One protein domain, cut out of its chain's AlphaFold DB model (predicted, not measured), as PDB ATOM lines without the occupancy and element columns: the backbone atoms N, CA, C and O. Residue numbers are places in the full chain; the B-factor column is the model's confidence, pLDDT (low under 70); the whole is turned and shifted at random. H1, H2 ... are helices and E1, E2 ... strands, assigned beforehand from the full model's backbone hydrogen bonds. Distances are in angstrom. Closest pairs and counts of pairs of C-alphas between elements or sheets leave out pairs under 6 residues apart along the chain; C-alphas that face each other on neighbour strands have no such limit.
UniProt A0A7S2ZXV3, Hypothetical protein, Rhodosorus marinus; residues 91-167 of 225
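This is residues 91 to 167 of the 225 residues of the protein "Hypothetical protein" of Rhodosorus marinus (UniProt A0A7S2ZXV3). Two small halves are stacked on each other: in one, helices H1 and H2 pack on the strand hairpin E2-E3; in the other, the longest helix H4 has the short helix H5 packed on it and the two-stranded sheet E1-E4 near it. H2 and H4 run side by side in opposite ways where the halves meet, and little H3, which touches no helix, has its centre farthest from the mean of the C-alphas, at 13.3 A. The printed part has 77 residues, with elements in the order E1 H1 H2 E2 E3 H3 H4 H5 E4, five named helices and four named strands; both sheets are antiparallel pairs, and the class is mixed, helices and strands. It is compact, with a radius of gyration of the C-alphas of 11.3 A and spans of 31 by 30 by 18 A.

Look first at E2, residues 119 to 122, and E3, residues 127 to 130, an antiparallel hairpin at 144 degrees; N 120 and O 129 are 2.8 A apart, within hydrogen-bond range. H2, residues 105 to 114, comes closest to E2 at the C-alphas of Glu 112 and Leu 119, 5.2 A apart. H1, residues 96 to 102, comes closest to E3 at the C-alphas of Asn 100 and Ala 127, 5.7 A. Move on to H4, residues 143 to 155: it touches H2 at a shallow tilt of 16 degrees, opposite ways, closest at the C-alphas of Tyr 114 and Thr 145, 6.2 A. H5, residues 160 to 163, touches residues 149 to 154 of H4, closest at the C-alphas of Gly 150 and Pro 160, 4.6 A. H5 also touches H1, closest at the C-alphas of Lys 98 and Ile 163, 5.9 A. E1, residues 92 to 94, and E4, residues 164 to 166, are antiparallel at 151 degrees, with N 165 and O 93 2.7 A apart, within hydrogen-bond range. E1 and H4 are near each other, with 5 pairs of C-alphas within 10 A. H3, residues 132 to 135, touches no helix. In H1, H2 and H4 every O i to N i+4 pair is within hydrogen-bond range; H3 and H5 are too short for such a pair.

Find C-alpha 92 at (-34.654, 44.107, 16.614), where E1 begins. H2 spans 14.3 A; E2 and E3 span 9.7 A and 10.1 A. Find C-alpha 143 at (-37.768, 36.208, 21.006); from there H4 runs 18.6 A. E4 ends at C-alpha 166, (-32.933, 48.108, 18.483).

The C-alphas farthest apart, of Glu 136 and Gly 157, are 31.9 A apart, while those of Ser 91 and Asn 167, first and last printed, are 4.8 A apart. The printed part has no cut and no long link; H3 to H4 is short, the others tight. The mean pLDDT of the printed part is 89.8, with residue 138 under 70.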
ATOM      1  N   SER A  91     -38.428  45.508  15.477       79.62
ATOM      2  CA  SER A  91     -37.870  46.208  16.639       79.62
ATOM      3  C   SER A  91     -36.423  45.813  16.912       79.62
ATOM      4  O   SER A  91     -35.691  46.586  17.515       79.62
ATOM      5  N   VAL A  92     -36.012  44.626  16.461       85.69
ATOM      6  CA  VAL A  92     -34.654  44.107  16.614       85.69
ATOM      7  C   VAL A  92     -34.137  43.639  15.265       85.69
ATOM      8  O   VAL A  92     -34.834  42.955  14.511       85.69
ATOM      9  N   ARG A  93     -32.889  43.994  14.979       89.44
ATOM     10  CA  ARG A  93     -32.071  43.415  13.915       89.44
ATOM     11  C   ARG A  93     -30.759  42.934  14.511       89.44
ATOM     12  O   ARG A  93     -30.235  43.545  15.432       89.44
ATOM     13  N   PHE A  94     -30.202  41.870  13.973       92.31
ATOM     14  CA  PHE A  94     -28.831  41.470  14.235       92.31
ATOM     15  C   PHE A  94     -27.811  42.269  13.413       92.31
ATOM     16  O   PHE A  94     -28.029  42.558  12.231       92.31
ATOM     17  N   ARG A  95     -26.665  42.572  14.028       93.62
ATOM     18  CA  ARG A  95     -25.434  42.964  13.336       93.62
ATOM     19  C   ARG A  95     -24.755  41.702  12.821       93.62
ATOM     20  O   ARG A  95     -23.999  41.065  13.553       93.62
ATOM     21  N   LEU A  96     -25.062  41.339  11.577       92.81
ATOM     22  CA  LEU A  96     -24.563  40.106  10.968       92.81
ATOM     23  C   LEU A  96     -23.038  40.070  10.893       92.81
ATOM     24  O   LEU A  96     -22.473  39.025  11.169       92.81
ATOM     25  N   ASP A  97     -22.374  41.203  10.655       93.25
ATOM     26  CA  ASP A  97     -20.907  41.287  10.669       93.25
ATOM     27  C   ASP A  97     -20.335  40.787  12.005       93.25
ATOM     28  O   ASP A  97     -19.503  39.888  12.047       93.25
ATOM     29  N   LYS A  98     -20.885  41.279  13.124       93.50
ATOM     30  CA  LYS A  98     -20.468  40.864  14.470       93.50
ATOM     31  C   LYS A  98     -20.786  39.404  14.754       93.50
ATOM     32  O   LYS A  98     -19.965  38.720  15.355       93.50
ATOM     33  N   ILE A  99     -21.951  38.921  14.334       94.00
ATOM     34  CA  ILE A  99     -22.304  37.502  14.469       94.00
ATOM     35  C   ILE A  99     -21.337  36.629  13.663       94.00
ATOM     36  O   ILE A  99     -20.891  35.599  14.161       94.00
ATOM     37  N   ASN A 100     -20.987  37.052  12.451       95.12
ATOM     38  CA  ASN A 100     -20.132  36.294  11.548       95.12
ATOM     39  C   ASN A 100     -18.677  36.227  12.009       95.12
ATOM     40  O   ASN A 100     -18.053  35.183  11.807       95.12
ATOM     41  N   ASP A 101     -18.192  37.283  12.665       93.75
ATOM     42  CA  ASP A 101     -16.870  37.337  13.298       93.75
ATOM     43  C   ASP A 101     -16.802  36.535  14.609       93.75
ATOM     44  O   ASP A 101     -15.732  36.072  14.996       93.75
ATOM     45  N   THR A 102     -17.930  36.402  15.317       93.06
ATOM     46  CA  THR A 102     -17.974  35.821  16.671       93.06
ATOM     47  C   THR A 102     -18.291  34.328  16.661       93.06
ATOM     48  O   THR A 102     -17.663  33.564  17.384       93.06
ATOM     49  N   LEU A 103     -19.296  33.908  15.886       94.19
ATOM     50  CA  LEU A 103     -19.807  32.539  15.932       94.19
ATOM     51  C   LEU A 103     -19.007  31.594  15.037       94.19
ATOM     52  O   LEU A 103     -18.557  31.951  13.947       94.19
ATOM     53  N   THR A 104     -18.911  30.340  15.465       94.94
ATOM     54  CA  THR A 104     -18.357  29.257  14.649       94.94
ATOM     55  C   THR A 104     -19.338  28.820  13.558       94.94
ATOM     56  O   THR A 104     -20.539  29.089  13.616       94.94
ATOM     57  N   LYS A 105     -18.841  28.096  12.551       94.31
ATOM     58  CA  LYS A 105     -19.661  27.568  11.452       94.31
ATOM     59  C   LYS A 105     -20.848  26.722  11.929       94.31
ATOM     60  O   LYS A 105     -21.961  26.903  11.439       94.31
ATOM     61  N   ASP A 106     -20.631  25.831  12.893       94.38
ATOM     62  CA  ASP A 106     -21.696  24.957  13.400       94.38
ATOM     63  C   ASP A 106     -22.761  25.755  14.164       94.38
ATOM     64  O   ASP A 106     -23.953  25.487  14.025       94.38
ATOM     65  N   GLU A 107     -22.351  26.790  14.901       95.00
ATOM     66  CA  GLU A 107     -23.265  27.700  15.601       95.00
ATOM     67  C   GLU A 107     -24.061  28.581  14.630       95.00
ATOM     68  O   GLU A 107     -25.244  28.827  14.866       95.00
ATOM     69  N   LYS A 108     -23.455  29.016  13.515       94.75
ATOM     70  CA  LYS A 108     -24.163  29.722  12.431       94.75
ATOM     71  C   LYS A 108     -25.255  28.836  11.825       94.75
ATOM     72  O   LYS A 108     -26.389  29.283  11.675       94.75
ATOM     73  N   ILE A 109     -24.941  27.572  11.538       93.62
ATOM     74  CA  ILE A 109     -25.903  26.597  10.993       93.62
ATOM     75  C   ILE A 109     -27.004  26.265  12.018       93.62
ATOM     76  O   ILE A 109     -28.165  26.079  11.650       93.62
ATOM     77  N   ASP A 110     -26.672  26.181  13.310       93.25
ATOM     78  CA  ASP A 110     -27.666  25.992  14.376       93.25
ATOM     79  C   ASP A 110     -28.617  27.197  14.466       93.25
ATOM     80  O   ASP A 110     -29.837  27.035  14.534       93.25
ATOM     81  N   LEU A 111     -28.071  28.415  14.383       92.44
ATOM     82  CA  LEU A 111     -28.858  29.643  14.421       92.44
ATOM     83  C   LEU A 111     -29.759  29.799  13.189       92.44
ATOM     84  O   LEU A 111     -30.909  30.200  13.342       92.44
ATOM     85  N   GLU A 112     -29.281  29.441  11.994       92.81
ATOM     86  CA  GLU A 112     -30.089  29.386  10.767       92.81
ATOM     87  C   GLU A 112     -31.335  28.512  10.967       92.81
ATOM     88  O   GLU A 112     -32.460  28.990  10.795       92.81
ATOM     89  N   LYS A 113     -31.155  27.260  11.413       90.19
ATOM     90  CA  LYS A 113     -32.261  26.315  11.652       90.19
ATOM     91  C   LYS A 113     -33.267  26.848  12.665       90.19
ATOM     92  O   LYS A 113     -34.468  26.641  12.516       90.19
ATOM     93  N   TYR A 114     -32.770  27.536  13.690       88.69
ATOM     94  CA  TYR A 114     -33.587  28.106  14.754       88.69
ATOM     95  C   TYR A 114     -34.250  29.440  14.372       88.69
ATOM     96  O   TYR A 114     -35.133  29.930  15.073       88.69
ATOM     97  N   SER A 115     -33.824  30.055  13.269       87.62
ATOM     98  CA  SER A 115     -34.335  31.345  12.807       87.62
ATOM     99  C   SER A 115     -35.609  31.240  11.964       87.62
ATOM    100  O   SER A 115     -36.097  32.266  11.511       87.62
ATOM    101  N   GLU A 116     -36.149  30.036  11.736       84.06
ATOM    102  CA  GLU A 116     -37.390  29.795  10.971       84.06
ATOM    103  C   GLU A 116     -37.425  30.487   9.589       84.06
ATOM    104  O   GLU A 116     -38.451  31.022   9.166       84.06
ATOM    105  N   GLY A 117     -36.297  30.483   8.868       84.31
ATOM    106  CA  GLY A 117     -36.194  31.088   7.532       84.31
ATOM    107  C   GLY A 117     -35.999  32.607   7.545       84.31
ATOM    108  O   GLY A 117     -36.333  33.283   6.575       84.31
ATOM    109  N   MET A 118     -35.493  33.162   8.646       87.19
ATOM    110  CA  MET A 118     -35.090  34.569   8.725       87.19
ATOM    111  C   MET A 118     -33.628  34.799   8.358       87.19
ATOM    112  O   MET A 118     -33.275  35.866   7.850       87.19
ATOM    113  N   LEU A 119     -32.784  33.825   8.673       91.69
ATOM    114  CA  LEU A 119     -31.358  33.835   8.409       91.69
ATOM    115  C   LEU A 119     -31.044  32.661   7.488       91.69
ATOM    116  O   LEU A 119     -31.657  31.606   7.619       91.69
ATOM    117  N   MET A 120     -30.084  32.855   6.593       93.38
ATOM    118  CA  MET A 120     -29.546  31.823   5.715       93.38
ATOM    119  C   MET A 120     -28.037  31.762   5.916       93.38
ATOM    120  O   MET A 120     -27.364  32.794   5.906       93.38
ATOM    121  N   TYR A 121     -27.494  30.562   6.089       94.69
ATOM    122  CA  TYR A 121     -26.051  30.366   6.100       94.69
ATOM    123  C   TYR A 121     -25.551  30.122   4.674       94.69
ATOM    124  O   TYR A 121     -25.973  29.190   3.990       94.69
ATOM    125  N   ASN A 122     -24.611  30.950   4.228       94.31
ATOM    126  CA  ASN A 122     -23.984  30.828   2.925       94.31
ATOM    127  C   ASN A 122     -22.682  30.006   3.037       94.31
ATOM    128  O   ASN A 122     -21.686  30.488   3.588       94.31
ATOM    129  N   PRO A 123     -22.635  28.773   2.490       92.12
ATOM    130  CA  PRO A 123     -21.474  27.895   2.621       92.12
ATOM    131  C   PRO A 123     -20.252  28.371   1.828       92.12
ATOM    132  O   PRO A 123     -19.147  27.896   2.081       92.12
ATOM    133  N   THR A 124     -20.431  29.267   0.851       92.75
ATOM    134  CA  THR A 124     -19.334  29.797   0.030       92.75
ATOM    135  C   THR A 124     -18.601  30.934   0.732       92.75
ATOM    136  O   THR A 124     -17.380  31.019   0.632       92.75
ATOM    137  N   THR A 125     -19.331  31.799   1.436       92.12
ATOM    138  CA  THR A 125     -18.775  32.968   2.139       92.12
ATOM    139  C   THR A 125     -18.530  32.713   3.626       92.12
ATOM    140  O   THR A 125     -17.917  33.549   4.283       92.12
ATOM    141  N   ASP A 126     -18.989  31.571   4.152       92.94
ATOM    142  CA  ASP A 126     -18.998  31.235   5.582       92.94
ATOM    143  C   ASP A 126     -19.676  32.313   6.448       92.94
ATOM    144  O   ASP A 126     -19.292  32.595   7.589       92.94
ATOM    145  N   ALA A 127     -20.716  32.929   5.888       94.06
ATOM    146  CA  ALA A 127     -21.431  34.040   6.485       94.06
ATOM    147  C   ALA A 127     -22.921  33.731   6.595       94.06
ATOM    148  O   ALA A 127     -23.520  33.066   5.754       94.06
ATOM    149  N   LEU A 128     -23.513  34.236   7.664       94.31
ATOM    150  CA  LEU A 128     -24.935  34.228   7.906       94.31
ATOM    151  C   LEU A 128     -25.516  35.542   7.371       94.31
ATOM    152  O   LEU A 128     -25.037  36.628   7.708       94.31
ATOM    153  N   GLU A 129     -26.524  35.423   6.516       93.50
ATOM    154  CA  GLU A 129     -27.174  36.503   5.779       93.50
ATOM    155  C   GLU A 129     -28.672  36.544   6.117       93.50
ATOM    156  O   GLU A 129     -29.241  35.562   6.595       93.50
ATOM    157  N   TYR A 130     -29.334  37.682   5.895       91.31
ATOM    158  CA  TYR A 130     -30.791  37.747   6.027       91.31
ATOM    159  C   TYR A 130     -31.476  37.189   4.792       91.31
ATOM    160  O   TYR A 130     -31.179  37.621   3.679       91.31
ATOM    161  N   GLU A 131     -32.486  36.360   5.017       88.44
ATOM    162  CA  GLU A 131     -33.405  35.914   3.976       88.44
ATOM    163  C   GLU A 131     -34.206  37.071   3.370       88.44
ATOM    164  O   GLU A 131     -34.526  38.062   4.044       88.44
ATOM    165  N   GLU A 132     -34.602  36.922   2.102       81.88
ATOM    166  CA  GLU A 132     -35.335  37.955   1.352       81.88
ATOM    167  C   GLU A 132     -36.612  38.374   2.093       81.88
ATOM    168  O   GLU A 132     -36.921  39.557   2.224       81.88
ATOM    169  N   CYS A 133     -37.316  37.415   2.694       70.88
ATOM    170  CA  CYS A 133     -38.556  37.682   3.412       70.88
ATOM    171  C   CYS A 133     -38.375  38.599   4.641       70.88
ATOM    172  O   CYS A 133     -39.289  39.356   4.999       70.88
ATOM    173  N   PHE A 134     -37.203  38.571   5.283       78.75
ATOM    174  CA  PHE A 134     -36.865  39.500   6.357       78.75
ATOM    175  C   PHE A 134     -36.485  40.874   5.802       78.75
ATOM    176  O   PHE A 134     -36.906  41.898   6.349       78.75
ATOM    177  N   GLN A 135     -35.758  40.911   4.682       75.62
ATOM    178  CA  GLN A 135     -35.397  42.154   3.992       75.62
ATOM    179  C   GLN A 135     -36.637  42.908   3.488       75.62
ATOM    180  O   GLN A 135     -36.731  44.130   3.631       75.62
ATOM    181  N   GLU A 136     -37.647  42.174   3.021       74.50
ATOM    182  CA  GLU A 136     -38.979  42.675   2.668       74.50
ATOM    183  C   GLU A 136     -39.837  43.065   3.889       74.50
ATOM    184  O   GLU A 136     -41.013  43.407   3.742       74.50
ATOM    185  N   ARG A 137     -39.282  43.016   5.110       73.69
ATOM    186  CA  ARG A 137     -39.934  43.420   6.371       73.69
ATOM    187  C   ARG A 137     -41.206  42.620   6.668       73.69
ATOM    188  O   ARG A 137     -42.110  43.095   7.360       73.69
ATOM    189  N   ARG A 138     -41.300  41.390   6.149       69.81
ATOM    190  CA  ARG A 138     -42.467  40.527   6.365       69.81
ATOM    191  C   ARG A 138     -42.421  39.846   7.724       69.81
ATOM    192  O   ARG A 138     -43.487  39.548   8.263       69.81
ATOM    193  N   PHE A 139     -41.236  39.648   8.296       74.69
ATOM    194  CA  PHE A 139     -41.019  38.931   9.553       74.69
ATOM    195  C   PHE A 139     -40.315  39.799  10.597       74.69
ATOM    196  O   PHE A 139     -39.519  40.672  10.265       74.69
ATOM    197  N   ALA A 140     -40.635  39.550  11.864       79.81
ATOM    198  CA  ALA A 140     -39.906  40.081  13.009       79.81
ATOM    199  C   ALA A 140     -39.093  38.943  13.625       79.81
ATOM    200  O   ALA A 140     -39.507  37.788  13.520       79.81
ATOM    201  N   ILE A 141     -37.959  39.267  14.251       85.88
ATOM    202  CA  ILE A 141     -37.112  38.241  14.866       85.88
ATOM    203  C   ILE A 141     -37.841  37.694  16.085       85.88
ATOM    204  O   ILE A 141     -38.296  38.467  16.931       85.88
ATOM    205  N   SER A 142     -37.992  36.371  16.145       87.62
ATOM    206  CA  SER A 142     -38.617  35.723  17.293       87.62
ATOM    207  C   SER A 142     -37.784  35.976  18.555       87.62
ATOM    208  O   SER A 142     -36.554  36.087  18.505       87.62
ATOM    209  N   THR A 143     -38.446  36.057  19.708       88.06
ATOM    210  CA  THR A 143     -37.768  36.208  21.006       88.06
ATOM    211  C   THR A 143     -36.785  35.077  21.272       88.06
ATOM    212  O   THR A 143     -35.737  35.293  21.876       88.06
ATOM    213  N   ASP A 144     -37.104  33.886  20.778       89.94
ATOM    214  CA  ASP A 144     -36.307  32.693  21.000       89.94
ATOM    215  C   ASP A 144     -35.029  32.749  20.159       89.94
ATOM    216  O   ASP A 144     -33.943  32.494  20.677       89.94
ATOM    217  N   THR A 145     -35.120  33.173  18.891       91.25
ATOM    218  CA  THR A 145     -33.945  33.392  18.031       91.25
ATOM    219  C   THR A 145     -33.041  34.490  18.599       91.25
ATOM    220  O   THR A 145     -31.822  34.336  18.603       91.25
ATOM    221  N   ILE A 146     -33.619  35.571  19.138       91.81
ATOM    222  CA  ILE A 146     -32.873  36.638  19.832       91.81
ATOM    223  C   ILE A 146     -32.109  36.067  21.027       91.81
ATOM    224  O   ILE A 146     -30.912  36.316  21.170       91.81
ATOM    225  N   LYS A 147     -32.786  35.286  21.874       92.69
ATOM    226  CA  LYS A 147     -32.179  34.686  23.061       92.69
ATOM    227  C   LYS A 147     -31.055  33.725  22.688       92.69
ATOM    228  O   LYS A 147     -29.956  33.858  23.209       92.69
ATOM    229  N   LYS A 148     -31.301  32.819  21.740       93.50
ATOM    230  CA  LYS A 148     -30.308  31.850  21.267       93.50
ATOM    231  C   LYS A 148     -29.067  32.540  20.697       93.50
ATOM    232  O   LYS A 148     -27.958  32.152  21.048       93.50
ATOM    233  N   ALA A 149     -29.240  33.572  19.867       93.62
ATOM    234  CA  ALA A 149     -28.119  34.351  19.343       93.62
ATOM    235  C   ALA A 149     -27.325  35.036  20.470       93.62
ATOM    236  O   ALA A 149     -26.098  35.038  20.444       93.62
ATOM    237  N   GLY A 150     -28.022  35.584  21.472       94.06
ATOM    238  CA  GLY A 150     -27.409  36.188  22.655       94.06
ATOM    239  C   GLY A 150     -26.621  35.190  23.505       94.06
ATOM    240  O   GLY A 150     -25.498  35.493  23.895       94.06
ATOM    241  N   ASP A 151     -27.178  34.004  23.748       94.56
ATOM    242  CA  ASP A 151     -26.525  32.940  24.516       94.56
ATOM    243  C   ASP A 151     -25.260  32.446  23.795       94.56
ATOM    244  O   ASP A 151     -24.203  32.341  24.415       94.56
ATOM    245  N   LEU A 152     -25.338  32.216  22.476       94.50
ATOM    246  CA  LEU A 152     -24.187  31.823  21.653       94.50
ATOM    247  C   LEU A 152     -23.090  32.897  21.656       94.50
ATOM    248  O   LEU A 152     -21.927  32.587  21.888       94.50
ATOM    249  N   ALA A 153     -23.446  34.169  21.462       94.00
ATOM    250  CA  ALA A 153     -22.482  35.266  21.529       94.00
ATOM    251  C   ALA A 153     -21.851  35.398  22.927       94.00
ATOM    252  O   ALA A 153     -20.648  35.637  23.045       94.00
ATOM    253  N   GLY A 154     -22.638  35.168  23.982       93.81
ATOM    254  CA  GLY A 154     -22.173  35.180  25.365       93.81
ATOM    255  C   GLY A 154     -21.126  34.104  25.667       93.81
ATOM    256  O   GLY A 154     -20.197  34.374  26.428       93.81
ATOM    257  N   LEU A 155     -21.213  32.924  25.037       94.00
ATOM    258  CA  LEU A 155     -20.183  31.875  25.144       94.00
ATOM    259  C   LEU A 155     -18.822  32.330  24.599       94.00
ATOM    260  O   LEU A 155     -17.787  31.904  25.108       94.00
ATOM    261  N   HIS A 156     -18.827  33.238  23.622       93.38
ATOM    262  CA  HIS A 156     -17.630  33.851  23.037       93.38
ATOM    263  C   HIS A 156     -17.262  35.196  23.686       93.38
ATOM    264  O   HIS A 156     -16.423  35.932  23.173       93.38
ATOM    265  N   GLY A 157     -17.876  35.533  24.826       92.88
ATOM    266  CA  GLY A 157     -17.580  36.752  25.582       92.88
ATOM    267  C   GLY A 157     -18.148  38.041  24.979       92.88
ATOM    268  O   GLY A 157     -17.766  39.125  25.412       92.88
ATOM    269  N   VAL A 158     -19.060  37.945  24.007       94.56
ATOM    270  CA  VAL A 158     -19.709  39.098  23.371       94.56
ATOM    271  C   VAL A 158     -21.056  39.362  24.032       94.56
ATOM    272  O   VAL A 158     -21.908  38.479  24.135       94.56
ATOM    273  N   HIS A 159     -21.280  40.598  24.479       93.00
ATOM    274  CA  HIS A 159     -22.541  40.949  25.123       93.00
ATOM    275  C   HIS A 159     -23.691  40.999  24.091       93.00
ATOM    276  O   HIS A 159     -23.495  41.523  22.994       93.00
ATOM    277  N   PRO A 160     -24.928  40.567  24.410       89.88
ATOM    278  CA  PRO A 160     -26.039  40.556  23.447       89.88
ATOM    279  C   PRO A 160     -26.330  41.905  22.763       89.88
ATOM    280  O   PRO A 160     -26.690  41.949  21.589       89.88
ATOM    281  N   HIS A 161     -26.110  43.031  23.452       89.94
ATOM    282  CA  HIS A 161     -26.266  44.369  22.852       89.94
ATOM    283  C   HIS A 161     -25.243  44.667  21.745       89.94
ATOM    284  O   HIS A 161     -25.449  45.574  20.940       89.94
ATOM    285  N   GLU A 162     -24.135  43.928  21.683       91.25
ATOM    286  CA  GLU A 162     -23.127  44.075  20.638       91.25
ATOM    287  C   GLU A 162     -23.542  43.404  19.325       91.25
ATOM    288  O   GLU A 162     -23.137  43.869  18.258       91.25
ATOM    289  N   ILE A 163     -24.419  42.402  19.379       93.12
ATOM    290  CA  ILE A 163     -24.955  41.724  18.193       93.12
ATOM    291  C   ILE A 163     -26.363  42.197  17.814       93.12
ATOM    292  O   ILE A 163     -26.822  41.877  16.724       93.12
ATOM    293  N   MET A 164     -27.047  42.971  18.662       92.38
ATOM    294  CA  MET A 164     -28.416  43.453  18.432       92.38
ATOM    295  C   MET A 164     -28.463  44.961  18.147       92.38
ATOM    296  O   MET A 164     -27.721  45.756  18.721       92.38
ATOM    297  N   VAL A 165     -29.370  45.356  17.258       89.81
ATOM    298  CA  VAL A 165     -29.737  46.737  16.933       89.81
ATOM    299  C   VAL A 165     -31.221  46.893  17.212       89.81
ATOM    300  O   VAL A 165     -32.036  46.199  16.601       89.81
ATOM    301  N   TYR A 166     -31.557  47.805  18.116       88.00
ATOM    302  CA  TYR A 166     -32.933  48.108  18.483       88.00
ATOM    303  C   TYR A 166     -33.454  49.303  17.682       88.00
ATOM    304  O   TYR A 166     -32.725  50.266  17.437       88.00
ATOM    305  N   ASN A 167     -34.709  49.225  17.253       83.88
ATOM    306  CA  ASN A 167     -35.434  50.323  16.628       83.88
ATOM    307  C   ASN A 167     -36.577  50.766  17.544       83.88
ATOM    308  O   ASN A 167     -37.668  50.194  17.512       83.88
TER     309      ASN A 167